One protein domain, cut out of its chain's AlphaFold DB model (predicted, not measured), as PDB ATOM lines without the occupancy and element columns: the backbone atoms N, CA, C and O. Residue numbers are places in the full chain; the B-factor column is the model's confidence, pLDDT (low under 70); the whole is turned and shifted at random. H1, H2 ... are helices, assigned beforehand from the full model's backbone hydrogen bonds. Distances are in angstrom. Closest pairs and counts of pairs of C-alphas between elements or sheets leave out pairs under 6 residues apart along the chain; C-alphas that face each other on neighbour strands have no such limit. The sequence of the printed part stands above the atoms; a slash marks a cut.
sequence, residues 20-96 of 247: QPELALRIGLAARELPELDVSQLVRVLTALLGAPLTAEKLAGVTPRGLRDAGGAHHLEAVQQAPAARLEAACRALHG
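What this domain is: This is residues 20 to 96 of the 247 residues of the protein "Dinitrogenase iron-molybdenum cofactor biosynthesis" of Halorhodospira halophila (strain DSM 244 / SL1) (UniProt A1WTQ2). H1 and H6 lie side by side, running opposite ways; H2 and H4 pack across one side of this pair, H2 on H1 and H4 on H6, with short H3 and H5 at opposite ends. The printed part has 77 residues with six named helices, H1 to H6, and no named strand: all helix. It is compact, radius of gyration of the C-alphas 10.8 A, spanning 29 by 21 by 19 A.

How they stand to each other: H1, residues 20 to 33, touches H6, residues 84 to 95, at a shallow tilt of 6 degrees; their closest C-alphas, Ala 30 and Ala 90, are 4.1 A apart. H2, residues 39 to 50, touches H4, residues 64 to 73, about perpendicular at 79 degrees, with residues 45 to 49 alone; the closest C-alphas, Val 45 and Ala 70, are 6.0 A apart. In all six helices every O i to N i+4 pair is within hydrogen-bond range.

Where its parts are: H1, 20.4 A long, begins at C-alpha 20 (-16.903, -24.595, -34.838). H3 is residues 56 to 60, H5 77 to 81. H6, 16.4 A, ends at C-alpha 95 (-24.387, -12.601, -37.903).

The domain as a whole: The printed part has no cut, five tight links and no residue under pLDDT 70.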
ATOM      1  N   GLN A  20     -17.681 -24.469 -33.595       72.88
ATOM      2  CA  GLN A  20     -16.903 -24.595 -34.838       72.88
ATOM      3  C   GLN A  20     -17.768 -24.966 -36.065       72.88
ATOM      4  O   GLN A  20     -17.643 -24.289 -37.089       72.88
ATOM      5  N   PRO A  21     -18.683 -25.964 -36.004       77.56
ATOM      6  CA  PRO A  21     -19.618 -26.245 -37.099       77.56
ATOM      7  C   PRO A  21     -20.552 -25.075 -37.408       77.56
ATOM      8  O   PRO A  21     -20.827 -24.799 -38.574       77.56
ATOM      9  N   GLU A  22     -21.017 -24.369 -36.378       80.50
ATOM     10  CA  GLU A  22     -21.894 -23.213 -36.541       80.50
ATOM     11  C   GLU A  22     -21.162 -22.040 -37.207       80.50
ATOM     12  O   GLU A  22     -21.677 -21.433 -38.145       80.50
ATOM     13  N   LEU A  23     -19.924 -21.761 -36.794       86.00
ATOM     14  CA  LEU A  23     -19.086 -20.737 -37.412       86.00
ATOM     15  C   LEU A  23     -18.783 -21.075 -38.879       86.00
ATOM     16  O   LEU A  23     -18.887 -20.212 -39.752       86.00
ATOM     17  N   ALA A  24     -18.465 -22.341 -39.158       86.38
ATOM     18  CA  ALA A  24     -18.238 -22.836 -40.511       86.38
ATOM     19  C   ALA A  24     -19.497 -22.721 -41.385       86.38
ATOM     20  O   ALA A  24     -19.397 -22.323 -42.545       86.38
ATOM     21  N   LEU A  25     -20.680 -23.008 -40.829       84.69
ATOM     22  CA  LEU A  25     -21.958 -22.848 -41.520       84.69
ATOM     23  C   LEU A  25     -22.221 -21.381 -41.874       84.69
ATOM     24  O   LEU A  25     -22.520 -21.087 -43.028       84.69
ATOM     25  N   ARG A  26     -22.060 -20.457 -40.920       88.81
ATOM     26  CA  ARG A  26     -22.243 -19.010 -41.142       88.81
ATOM     27  C   ARG A  26     -21.322 -18.482 -42.240       88.81
ATOM     28  O   ARG A  26     -21.770 -17.788 -43.150       88.81
ATOM     29  N   ILE A  27     -20.045 -18.867 -42.201       88.88
ATOM     30  CA  ILE A  27     -19.063 -18.503 -43.231       88.88
ATOM     31  C   ILE A  27     -19.441 -19.126 -44.584       88.88
ATOM     32  O   ILE A  27     -19.371 -18.452 -45.609       88.88
ATOM     33  N   GLY A  28     -19.875 -20.389 -44.604       85.38
ATOM     34  CA  GLY A  28     -20.307 -21.075 -45.822       85.38
ATOM     35  C   GLY A  28     -21.546 -20.441 -46.462       85.38
ATOM     36  O   GLY A  28     -21.586 -20.256 -47.678       85.38
ATOM     37  N   LEU A  29     -22.533 -20.052 -45.655       84.94
ATOM     38  CA  LEU A  29     -23.721 -19.331 -46.115       84.94
ATOM     39  C   LEU A  29     -23.360 -17.941 -46.642       84.94
ATOM     40  O   LEU A  29     -23.837 -17.555 -47.703       84.94
ATOM     41  N   ALA A  30     -22.461 -17.221 -45.972       87.56
ATOM     42  CA  ALA A  30     -21.988 -15.923 -46.445       87.56
ATOM     43  C   ALA A  30     -21.228 -16.021 -47.781       87.56
ATOM     44  O   ALA A  30     -21.402 -15.167 -48.649       87.56
ATOM     45  N   ALA A  31     -20.439 -17.082 -47.980       87.88
ATOM     46  CA  ALA A  31     -19.776 -17.352 -49.257       87.88
ATOM     47  C   ALA A  31     -20.783 -17.652 -50.382       87.88
ATOM     48  O   ALA A  31     -20.559 -17.263 -51.523       87.88
ATOM     49  N   ARG A  32     -21.928 -18.281 -50.077       82.44
ATOM     50  CA  ARG A  32     -22.991 -18.537 -51.065       82.44
ATOM     51  C   ARG A  32     -23.581 -17.247 -51.642       82.44
ATOM     52  O   ARG A  32     -23.891 -17.201 -52.828       82.44
ATOM     53  N   GLU A  33     -23.726 -16.211 -50.819       84.25
ATOM     54  CA  GLU A  33     -24.260 -14.906 -51.242       84.25
ATOM     55  C   GLU A  33     -23.250 -14.093 -52.076       84.25
ATOM     56  O   GLU A  33     -23.615 -13.146 -52.778       84.25
ATOM     57  N   LEU A  34     -21.976 -14.493 -52.041       83.62
ATOM     58  CA  LEU A  34     -20.870 -13.906 -52.789       83.62
ATOM     59  C   LEU A  34     -20.225 -14.981 -53.683       83.62
ATOM     60  O   LEU A  34     -19.090 -15.373 -53.424       83.62
ATOM     61  N   PRO A  35     -20.915 -15.443 -54.746       71.94
ATOM     62  CA  PRO A  35     -20.495 -16.604 -55.545       71.94
ATOM     63  C   PRO A  35     -19.114 -16.461 -56.201       71.94
ATOM     64  O   PRO A  35     -18.511 -17.461 -56.587       71.94
ATOM     65  N   GLU A  36     -18.604 -15.232 -56.287       76.44
ATOM     66  CA  GLU A  36     -17.312 -14.926 -56.898       76.44
ATOM     67  C   GLU A  36     -16.139 -15.055 -55.912       76.44
ATOM     68  O   GLU A  36     -14.982 -14.877 -56.295       76.44
ATOM     69  N   LEU A  37     -16.436 -15.324 -54.636       78.75
ATOM     70  CA  LEU A  37     -15.461 -15.586 -53.589       78.75
ATOM     71  C   LEU A  37     -15.528 -17.048 -53.172       78.75
ATOM     72  O   LEU A  37     -16.592 -17.579 -52.852       78.75
ATOM     73  N   ASP A  38     -14.364 -17.682 -53.074       80.69
ATOM     74  CA  ASP A  38     -14.269 -18.961 -52.386       80.69
ATOM     75  C   ASP A  38     -14.260 -18.776 -50.853       80.69
ATOM     76  O   ASP A  38     -13.978 -17.703 -50.304       80.69
ATOM     77  N   VAL A  39     -14.571 -19.855 -50.130       86.12
ATOM     78  CA  VAL A  39     -14.630 -19.849 -48.659       86.12
ATOM     79  C   VAL A  39     -13.286 -19.441 -48.042       86.12
ATOM     80  O   VAL A  39     -13.256 -18.743 -47.032       86.12
ATOM     81  N   SER A  40     -12.160 -19.838 -48.639       86.31
ATOM     82  CA  SER A  40     -10.825 -19.521 -48.118       86.31
ATOM     83  C   SER A  40     -10.488 -18.034 -48.258       86.31
ATOM     84  O   SER A  40      -9.914 -17.444 -47.342       86.31
ATOM     85  N   GLN A  41     -10.869 -17.406 -49.367       86.12
ATOM     86  CA  GLN A  41     -10.761 -15.970 -49.600       86.12
ATOM     87  C   GLN A  41     -11.626 -15.203 -48.606       86.12
ATOM     88  O   GLN A  41     -11.135 -14.261 -47.982       86.12
ATOM     89  N   LEU A  42     -12.868 -15.642 -48.384       86.69
ATOM     90  CA  LEU A  42     -13.748 -15.025 -47.397       86.69
ATOM     91  C   LEU A  42     -13.167 -15.129 -45.979       86.69
ATOM     92  O   LEU A  42     -13.094 -14.127 -45.272       86.69
ATOM     93  N   VAL A  43     -12.663 -16.300 -45.577       88.62
ATOM     94  CA  VAL A  43     -11.996 -16.484 -44.275       88.62
ATOM     95  C   VAL A  43     -10.787 -15.560 -44.134       88.62
ATOM     96  O   VAL A  43     -10.599 -14.968 -43.071       88.62
ATOM     97  N   ARG A  44      -9.980 -15.383 -45.188       86.06
ATOM     98  CA  ARG A  44      -8.836 -14.455 -45.170       86.06
ATOM     99  C   ARG A  44      -9.276 -13.011 -44.938       86.06
ATOM    100  O   ARG A  44      -8.699 -12.353 -44.078       86.06
ATOM    101  N   VAL A  45     -10.304 -12.547 -45.648       87.44
ATOM    102  CA  VAL A  45     -10.865 -11.192 -45.487       87.44
ATOM    103  C   VAL A  45     -11.412 -10.991 -44.076       87.44
ATOM    104  O   VAL A  45     -11.096  -9.997 -43.427       87.44
ATOM    105  N   LEU A  46     -12.180 -11.955 -43.566       87.81
ATOM    106  CA  LEU A  46     -12.739 -11.901 -42.213       87.81
ATOM    107  C   LEU A  46     -11.642 -11.901 -41.147       87.81
ATOM    108  O   LEU A  46     -11.720 -11.147 -40.182       87.81
ATOM    109  N   THR A  47     -10.597 -12.704 -41.335       88.06
ATOM    110  CA  THR A  47      -9.457 -12.762 -40.410       88.06
ATOM    111  C   THR A  47      -8.671 -11.456 -40.411       88.06
ATOM    112  O   THR A  47      -8.233 -11.016 -39.353       88.06
ATOM    113  N   ALA A  48      -8.513 -10.809 -41.565       84.31
ATOM    114  CA  ALA A  48      -7.859  -9.508 -41.646       84.31
ATOM    115  C   ALA A  48      -8.697  -8.388 -41.011       84.31
ATOM    116  O   ALA A  48      -8.143  -7.506 -40.363       84.31
ATOM    117  N   LEU A  49     -10.024  -8.444 -41.161       86.31
ATOM    118  CA  LEU A  49     -10.946  -7.460 -40.593       86.31
ATOM    119  C   LEU A  49     -11.095  -7.598 -39.067       86.31
ATOM    120  O   LEU A  49     -11.169  -6.594 -38.365       86.31
ATOM    121  N   LEU A  50     -11.169  -8.830 -38.556       87.81
ATOM    122  CA  LEU A  50     -11.582  -9.128 -37.175       87.81
ATOM    123  C   LEU A  50     -10.459  -9.703 -36.294       87.81
ATOM    124  O   LEU A  50     -10.621  -9.834 -35.075       87.81
ATOM    125  N   GLY A  51      -9.338 -10.093 -36.901       84.00
ATOM    126  CA  GLY A  51      -8.247 -10.817 -36.250       84.00
ATOM    127  C   GLY A  51      -8.597 -12.271 -35.905       84.00
ATOM    128  O   GLY A  51      -9.743 -12.614 -35.612       84.00
ATOM    129  N   ALA A  52      -7.583 -13.139 -35.878       81.56
ATOM    130  CA  ALA A  52      -7.726 -14.517 -35.404       81.56
ATOM    131  C   ALA A  52      -7.750 -14.594 -33.854       81.56
ATOM    132  O   ALA A  52      -7.122 -13.758 -33.203       81.56
ATOM    133  N   PRO A  53      -8.434 -15.584 -33.246       83.00
ATOM    134  CA  PRO A  53      -9.372 -16.515 -33.876       83.00
ATOM    135  C   PRO A  53     -10.692 -15.819 -34.238       83.00
ATOM    136  O   PRO A  53     -11.085 -14.839 -33.596       83.00
ATOM    137  N   LEU A  54     -11.368 -16.324 -35.271       84.88
ATOM    138  CA  LEU A  54     -12.737 -15.916 -35.579       84.88
ATOM    139  C   LEU A  54     -13.681 -16.513 -34.531       84.88
ATOM    140  O   LEU A  54     -13.549 -17.671 -34.151       84.88
ATOM    141  N   THR A  55     -14.634 -15.711 -34.071       87.31
ATOM    142  CA  THR A  55     -15.624 -16.080 -33.045       87.31
ATOM    143  C   THR A  55     -16.994 -15.589 -33.488       87.31
ATOM    144  O   THR A  55     -17.061 -14.592 -34.212       87.31
ATOM    145  N   ALA A  56     -18.075 -16.205 -33.010       83.44
ATOM    146  CA  ALA A  56     -19.439 -15.792 -33.350       83.44
ATOM    147  C   ALA A  56     -19.694 -14.296 -33.072       83.44
ATOM    148  O   ALA A  56     -20.248 -13.602 -33.918       83.44
ATOM    149  N   GLU A  57     -19.196 -13.775 -31.947       83.94
ATOM    150  CA  GLU A  57     -19.306 -12.357 -31.562       83.94
ATOM    151  C   GLU A  57     -18.620 -11.420 -32.567       83.94
ATOM    152  O   GLU A  57     -19.203 -10.443 -33.027       83.94
ATOM    153  N   LYS A  58     -17.387 -11.751 -32.968       86.12
ATOM    154  CA  LYS A  58     -16.657 -11.016 -34.011       86.12
ATOM    155  C   LYS A  58     -17.385 -11.045 -35.355       86.12
ATOM    156  O   LYS A  58     -17.434 -10.021 -36.031       86.12
ATOM    157  N   LEU A  59     -17.947 -12.193 -35.747       86.94
ATOM    158  CA  LEU A  59     -18.709 -12.295 -36.996       86.94
ATOM    159  C   LEU A  59     -19.987 -11.448 -36.952       86.94
ATOM    160  O   LEU A  59     -20.294 -10.792 -37.944       86.94
ATOM    161  N   ALA A  60     -20.666 -11.380 -35.804       86.25
ATOM    162  CA  ALA A  60     -21.829 -10.516 -35.586       86.25
ATOM    163  C   ALA A  60     -21.519  -9.010 -35.723       86.25
ATOM    164  O   ALA A  60     -22.418  -8.210 -35.959       86.25
ATOM    165  N   GLY A  61     -20.248  -8.608 -35.622       86.69
ATOM    166  CA  GLY A  61     -19.805  -7.224 -35.821       86.69
ATOM    167  C   GLY A  61     -19.514  -6.831 -37.276       86.69
ATOM    168  O   GLY A  61     -19.179  -5.674 -37.539       86.69
ATOM    169  N   VAL A  62     -19.593  -7.759 -38.236       89.69
ATOM    170  CA  VAL A  62     -19.244  -7.478 -39.640       89.69
ATOM    171  C   VAL A  62     -20.306  -6.597 -40.289       89.69
ATOM    172  O   VAL A  62     -21.487  -6.908 -40.251       89.69
ATOM    173  N   THR A  63     -19.898  -5.523 -40.960       90.50
ATOM    174  CA  THR A  63     -20.820  -4.645 -41.699       90.50
ATOM    175  C   THR A  63     -20.578  -4.734 -43.207       90.50
ATOM    176  O   THR A  63     -19.443  -5.006 -43.612       90.50
ATOM    177  N   PRO A  64     -21.581  -4.441 -44.064       87.81
ATOM    178  CA  PRO A  64     -21.402  -4.453 -45.520       87.81
ATOM    179  C   PRO A  64     -20.259  -3.543 -45.983       87.81
ATOM    180  O   PRO A  64     -19.501  -3.887 -46.890       87.81
ATOM    181  N   ARG A  65     -20.094  -2.392 -45.315       87.25
ATOM    182  CA  ARG A  65     -18.988  -1.461 -45.549       87.25
ATOM    183  C   ARG A  65     -17.645  -2.053 -45.126       87.25
ATOM    184  O   ARG A  65     -16.716  -2.029 -45.919       87.25
ATOM    185  N   GLY A  66     -17.553  -2.628 -43.926       86.62
ATOM    186  CA  GLY A  66     -16.320  -3.262 -43.451       86.62
ATOM    187  C   GLY A  66     -15.872  -4.419 -44.346       86.62
ATOM    188  O   GLY A  66     -14.689  -4.537 -44.654       86.62
ATOM    189  N   LEU A  67     -16.820  -5.223 -44.837       85.88
ATOM    190  CA  LEU A  67     -16.541  -6.310 -45.774       85.88
ATOM    191  C   LEU A  67     -16.041  -5.778 -47.126       85.88
ATOM    192  O   LEU A  67     -15.073  -6.302 -47.675       85.88
ATOM    193  N   ARG A  68     -16.654  -4.702 -47.634       86.75
ATOM    194  CA  ARG A  68     -16.243  -4.024 -48.872       86.75
ATOM    195  C   ARG A  68     -14.844  -3.416 -48.772       86.75
ATOM    196  O   ARG A  68     -14.033  -3.606 -49.678       86.75
ATOM    197  N   ASP A  69     -14.563  -2.721 -47.676       86.00
ATOM    198  CA  ASP A  69     -13.277  -2.066 -47.428       86.00
ATOM    199  C   ASP A  69     -12.158  -3.114 -47.277       86.00
ATOM    200  O   ASP A  69     -11.104  -2.998 -47.906       86.00
ATOM    201  N   ALA A  70     -12.418  -4.198 -46.536       85.06
ATOM    202  CA  ALA A  70     -11.486  -5.316 -46.398       85.06
ATOM    203  C   ALA A  70     -11.265  -6.063 -47.727       85.06
ATOM    204  O   ALA A  70     -10.136  -6.432 -48.050       85.06
ATOM    205  N   GLY A  71     -12.312  -6.237 -48.540       82.00
ATOM    206  CA  GLY A  71     -12.192  -6.780 -49.894       82.00
ATOM    207  C   GLY A  71     -11.273  -5.937 -50.785       82.00
ATOM    208  O   GLY A  71     -10.410  -6.482 -51.472       82.00
ATOM    209  N   GLY A  72     -11.385  -4.608 -50.705       81.00
ATOM    210  CA  GLY A  72     -10.492  -3.680 -51.403       81.00
ATOM    211  C   GLY A  72      -9.032  -3.791 -50.973       81.00
ATOM    212  O   GLY A  72      -8.146  -3.867 -51.822       81.00
ATOM    213  N   ALA A  73      -8.779  -3.883 -49.666       81.12
ATOM    214  CA  ALA A  73      -7.431  -4.056 -49.118       81.12
ATOM    215  C   ALA A  73      -6.753  -5.370 -49.559       81.12
ATOM    216  O   ALA A  73      -5.528  -5.468 -49.553       81.12
ATOM    217  N   HIS A  74      -7.538  -6.370 -49.971       81.62
ATOM    218  CA  HIS A  74      -7.054  -7.658 -50.471       81.62
ATOM    219  C   HIS A  74      -7.153  -7.821 -51.993       81.62
ATOM    220  O   HIS A  74      -6.983  -8.936 -52.486       81.62
ATOM    221  N   HIS A  75      -7.391  -6.733 -52.735       79.69
ATOM    222  CA  HIS A  75      -7.542  -6.741 -54.196       79.69
ATOM    223  C   HIS A  75      -8.646  -7.690 -54.700       79.69
ATOM    224  O   HIS A  75      -8.551  -8.260 -55.785       79.69
ATOM    225  N   LEU A  76      -9.711  -7.865 -53.914       79.44
ATOM    226  CA  LEU A  76     -10.881  -8.655 -54.288       79.44
ATOM    227  C   LEU A  76     -11.939  -7.734 -54.898       79.44
ATOM    228  O   LEU A  76     -12.908  -7.344 -54.240       79.44
ATOM    229  N   GLU A  77     -11.754  -7.394 -56.176       77.56
ATOM    230  CA  GLU A  77     -12.679  -6.537 -56.937       77.56
ATOM    231  C   GLU A  77     -14.119  -7.060 -56.896       77.56
ATOM    232  O   GLU A  77     -15.061  -6.278 -56.798       77.56
ATOM    233  N   ALA A  78     -14.283  -8.383 -56.861       72.69
ATOM    234  CA  ALA A  78     -15.565  -9.054 -56.705       72.69
ATOM    235  C   ALA A  78     -16.367  -8.583 -55.475       72.69
ATOM    236  O   ALA A  78     -17.577  -8.394 -55.569       72.69
ATOM    237  N   VAL A  79     -15.710  -8.345 -54.332       76.06
ATOM    238  CA  VAL A  79     -16.378  -7.831 -53.118       76.06
ATOM    239  C   VAL A  79     -16.693  -6.346 -53.266       76.06
ATOM    240  O   VAL A  79     -17.745  -5.881 -52.831       76.06
ATOM    241  N   GLN A  80     -15.787  -5.588 -53.892       77.50
ATOM    242  CA  GLN A  80     -15.964  -4.149 -54.087       77.50
ATOM    243  C   GLN A  80     -17.117  -3.823 -55.037       77.50
ATOM    244  O   GLN A  80     -17.860  -2.868 -54.804       77.50
ATOM    245  N   GLN A  81     -17.274  -4.635 -56.079       79.94
ATOM    246  CA  GLN A  81     -18.304  -4.494 -57.105       79.94
ATOM    247  C   GLN A  81     -19.601  -5.238 -56.755       79.94
ATOM    248  O   GLN A  81     -20.600  -5.076 -57.455       79.94
ATOM    249  N   ALA A  82     -19.622  -6.023 -55.672       78.19
ATOM    250  CA  ALA A  82     -20.816  -6.746 -55.255       78.19
ATOM    251  C   ALA A  82     -21.996  -5.779 -55.001       78.19
ATOM    252  O   ALA A  82     -21.831  -4.759 -54.315       78.19
ATOM    253  N   PRO A  83     -23.206  -6.092 -55.502       81.31
ATOM    254  CA  PRO A  83     -24.421  -5.355 -55.170       81.31
ATOM    255  C   PRO A  83     -24.629  -5.254 -53.653       81.31
ATOM    256  O   PRO A  83     -24.365  -6.213 -52.927       81.31
ATOM    257  N   ALA A  84     -25.152  -4.119 -53.175       79.81
ATOM    258  CA  ALA A  84     -25.389  -3.888 -51.744       79.81
ATOM    259  C   ALA A  84     -26.243  -4.998 -51.104       79.81
ATOM    260  O   ALA A  84     -25.863  -5.531 -50.067       79.81
ATOM    261  N   ALA A  85     -27.297  -5.443 -51.797       76.75
ATOM    262  CA  ALA A  85     -28.170  -6.527 -51.345       76.75
ATOM    263  C   ALA A  85     -27.426  -7.853 -51.075       76.75
ATOM    264  O   ALA A  85     -27.745  -8.556 -50.118       76.75
ATOM    265  N   ARG A  86     -26.404  -8.189 -51.881       80.94
ATOM    266  CA  ARG A  86     -25.590  -9.402 -51.673       80.94
ATOM    267  C   ARG A  86     -24.666  -9.267 -50.467       80.94
ATOM    268  O   ARG A  86     -24.521 -10.213 -49.702       80.94
ATOM    269  N   LEU A  87     -24.073  -8.089 -50.264       84.44
ATOM    270  CA  LEU A  87     -23.248  -7.819 -49.080       84.44
ATOM    271  C   LEU A  87     -24.085  -7.835 -47.795       84.44
ATOM    272  O   LEU A  87     -23.644  -8.370 -46.787       84.44
ATOM    273  N   GLU A  88     -25.302  -7.296 -47.837       84.50
ATOM    274  CA  GLU A  88     -26.253  -7.357 -46.724       84.50
ATOM    275  C   GLU A  88     -26.675  -8.797 -46.416       84.50
ATOM    276  O   GLU A  88     -26.690  -9.198 -45.255       84.50
ATOM    277  N   ALA A  89     -26.965  -9.608 -47.437       81.38
ATOM    278  CA  ALA A  89     -27.253 -11.031 -47.263       81.38
ATOM    279  C   ALA A  89     -26.060 -11.798 -46.662       81.38
ATOM    280  O   ALA A  89     -26.242 -12.560 -45.713       81.38
ATOM    281  N   ALA A  90     -24.840 -11.536 -47.141       86.81
ATOM    282  CA  ALA A  90     -23.624 -12.124 -46.587       86.81
ATOM    283  C   ALA A  90     -23.401 -11.720 -45.119       86.81
ATOM    284  O   ALA A  90     -23.070 -12.571 -44.296       86.81
ATOM    285  N   CYS A  91     -23.617 -10.450 -44.758       88.81
ATOM    286  CA  CYS A  91     -23.509  -9.991 -43.372       88.81
ATOM    287  C   CYS A  91     -24.533 -10.665 -42.456       88.81
ATOM    288  O   CYS A  91     -24.134 -11.172 -41.413       88.81
ATOM    289  N   ARG A  92     -25.803 -10.767 -42.867       85.00
ATOM    290  CA  ARG A  92     -26.830 -11.491 -42.097       85.00
ATOM    291  C   ARG A  92     -26.431 -12.945 -41.837       85.00
ATOM    292  O   ARG A  92     -26.504 -13.416 -40.705       85.00
ATOM    293  N   ALA A  93     -25.902 -13.624 -42.858       86.69
ATOM    294  CA  ALA A  93     -25.383 -14.982 -42.710       86.69
ATOM    295  C   ALA A  93     -24.218 -15.069 -41.702       86.69
ATOM    296  O   ALA A  93     -24.184 -15.982 -40.878       86.69
ATOM    297  N   LEU A  94     -23.285 -14.107 -41.711       88.75
ATOM    298  CA  LEU A  94     -22.193 -14.031 -40.726       88.75
ATOM    299  C   LEU A  94     -22.699 -13.737 -39.309       88.75
ATOM    300  O   LEU A  94     -22.169 -14.282 -38.337       88.75
ATOM    301  N   HIS A  95     -23.746 -12.921 -39.182       89.12
ATOM    302  CA  HIS A  95     -24.387 -12.601 -37.903       89.12
ATOM    303  C   HIS A  95     -25.077 -13.811 -37.276       89.12
ATOM    304  O   HIS A  95     -25.324 -13.821 -36.071       89.12
ATOM    305  N   GLY A  96     -25.290 -14.876 -38.053       78.75
ATOM    306  CA  GLY A  96     -26.057 -16.036 -37.616       78.75
ATOM    307  C   GLY A  96     -27.546 -15.756 -37.569       78.75
ATOM    308  O   GLY A  96     -28.276 -16.505 -36.925       78.75
TER     309      GLY A  96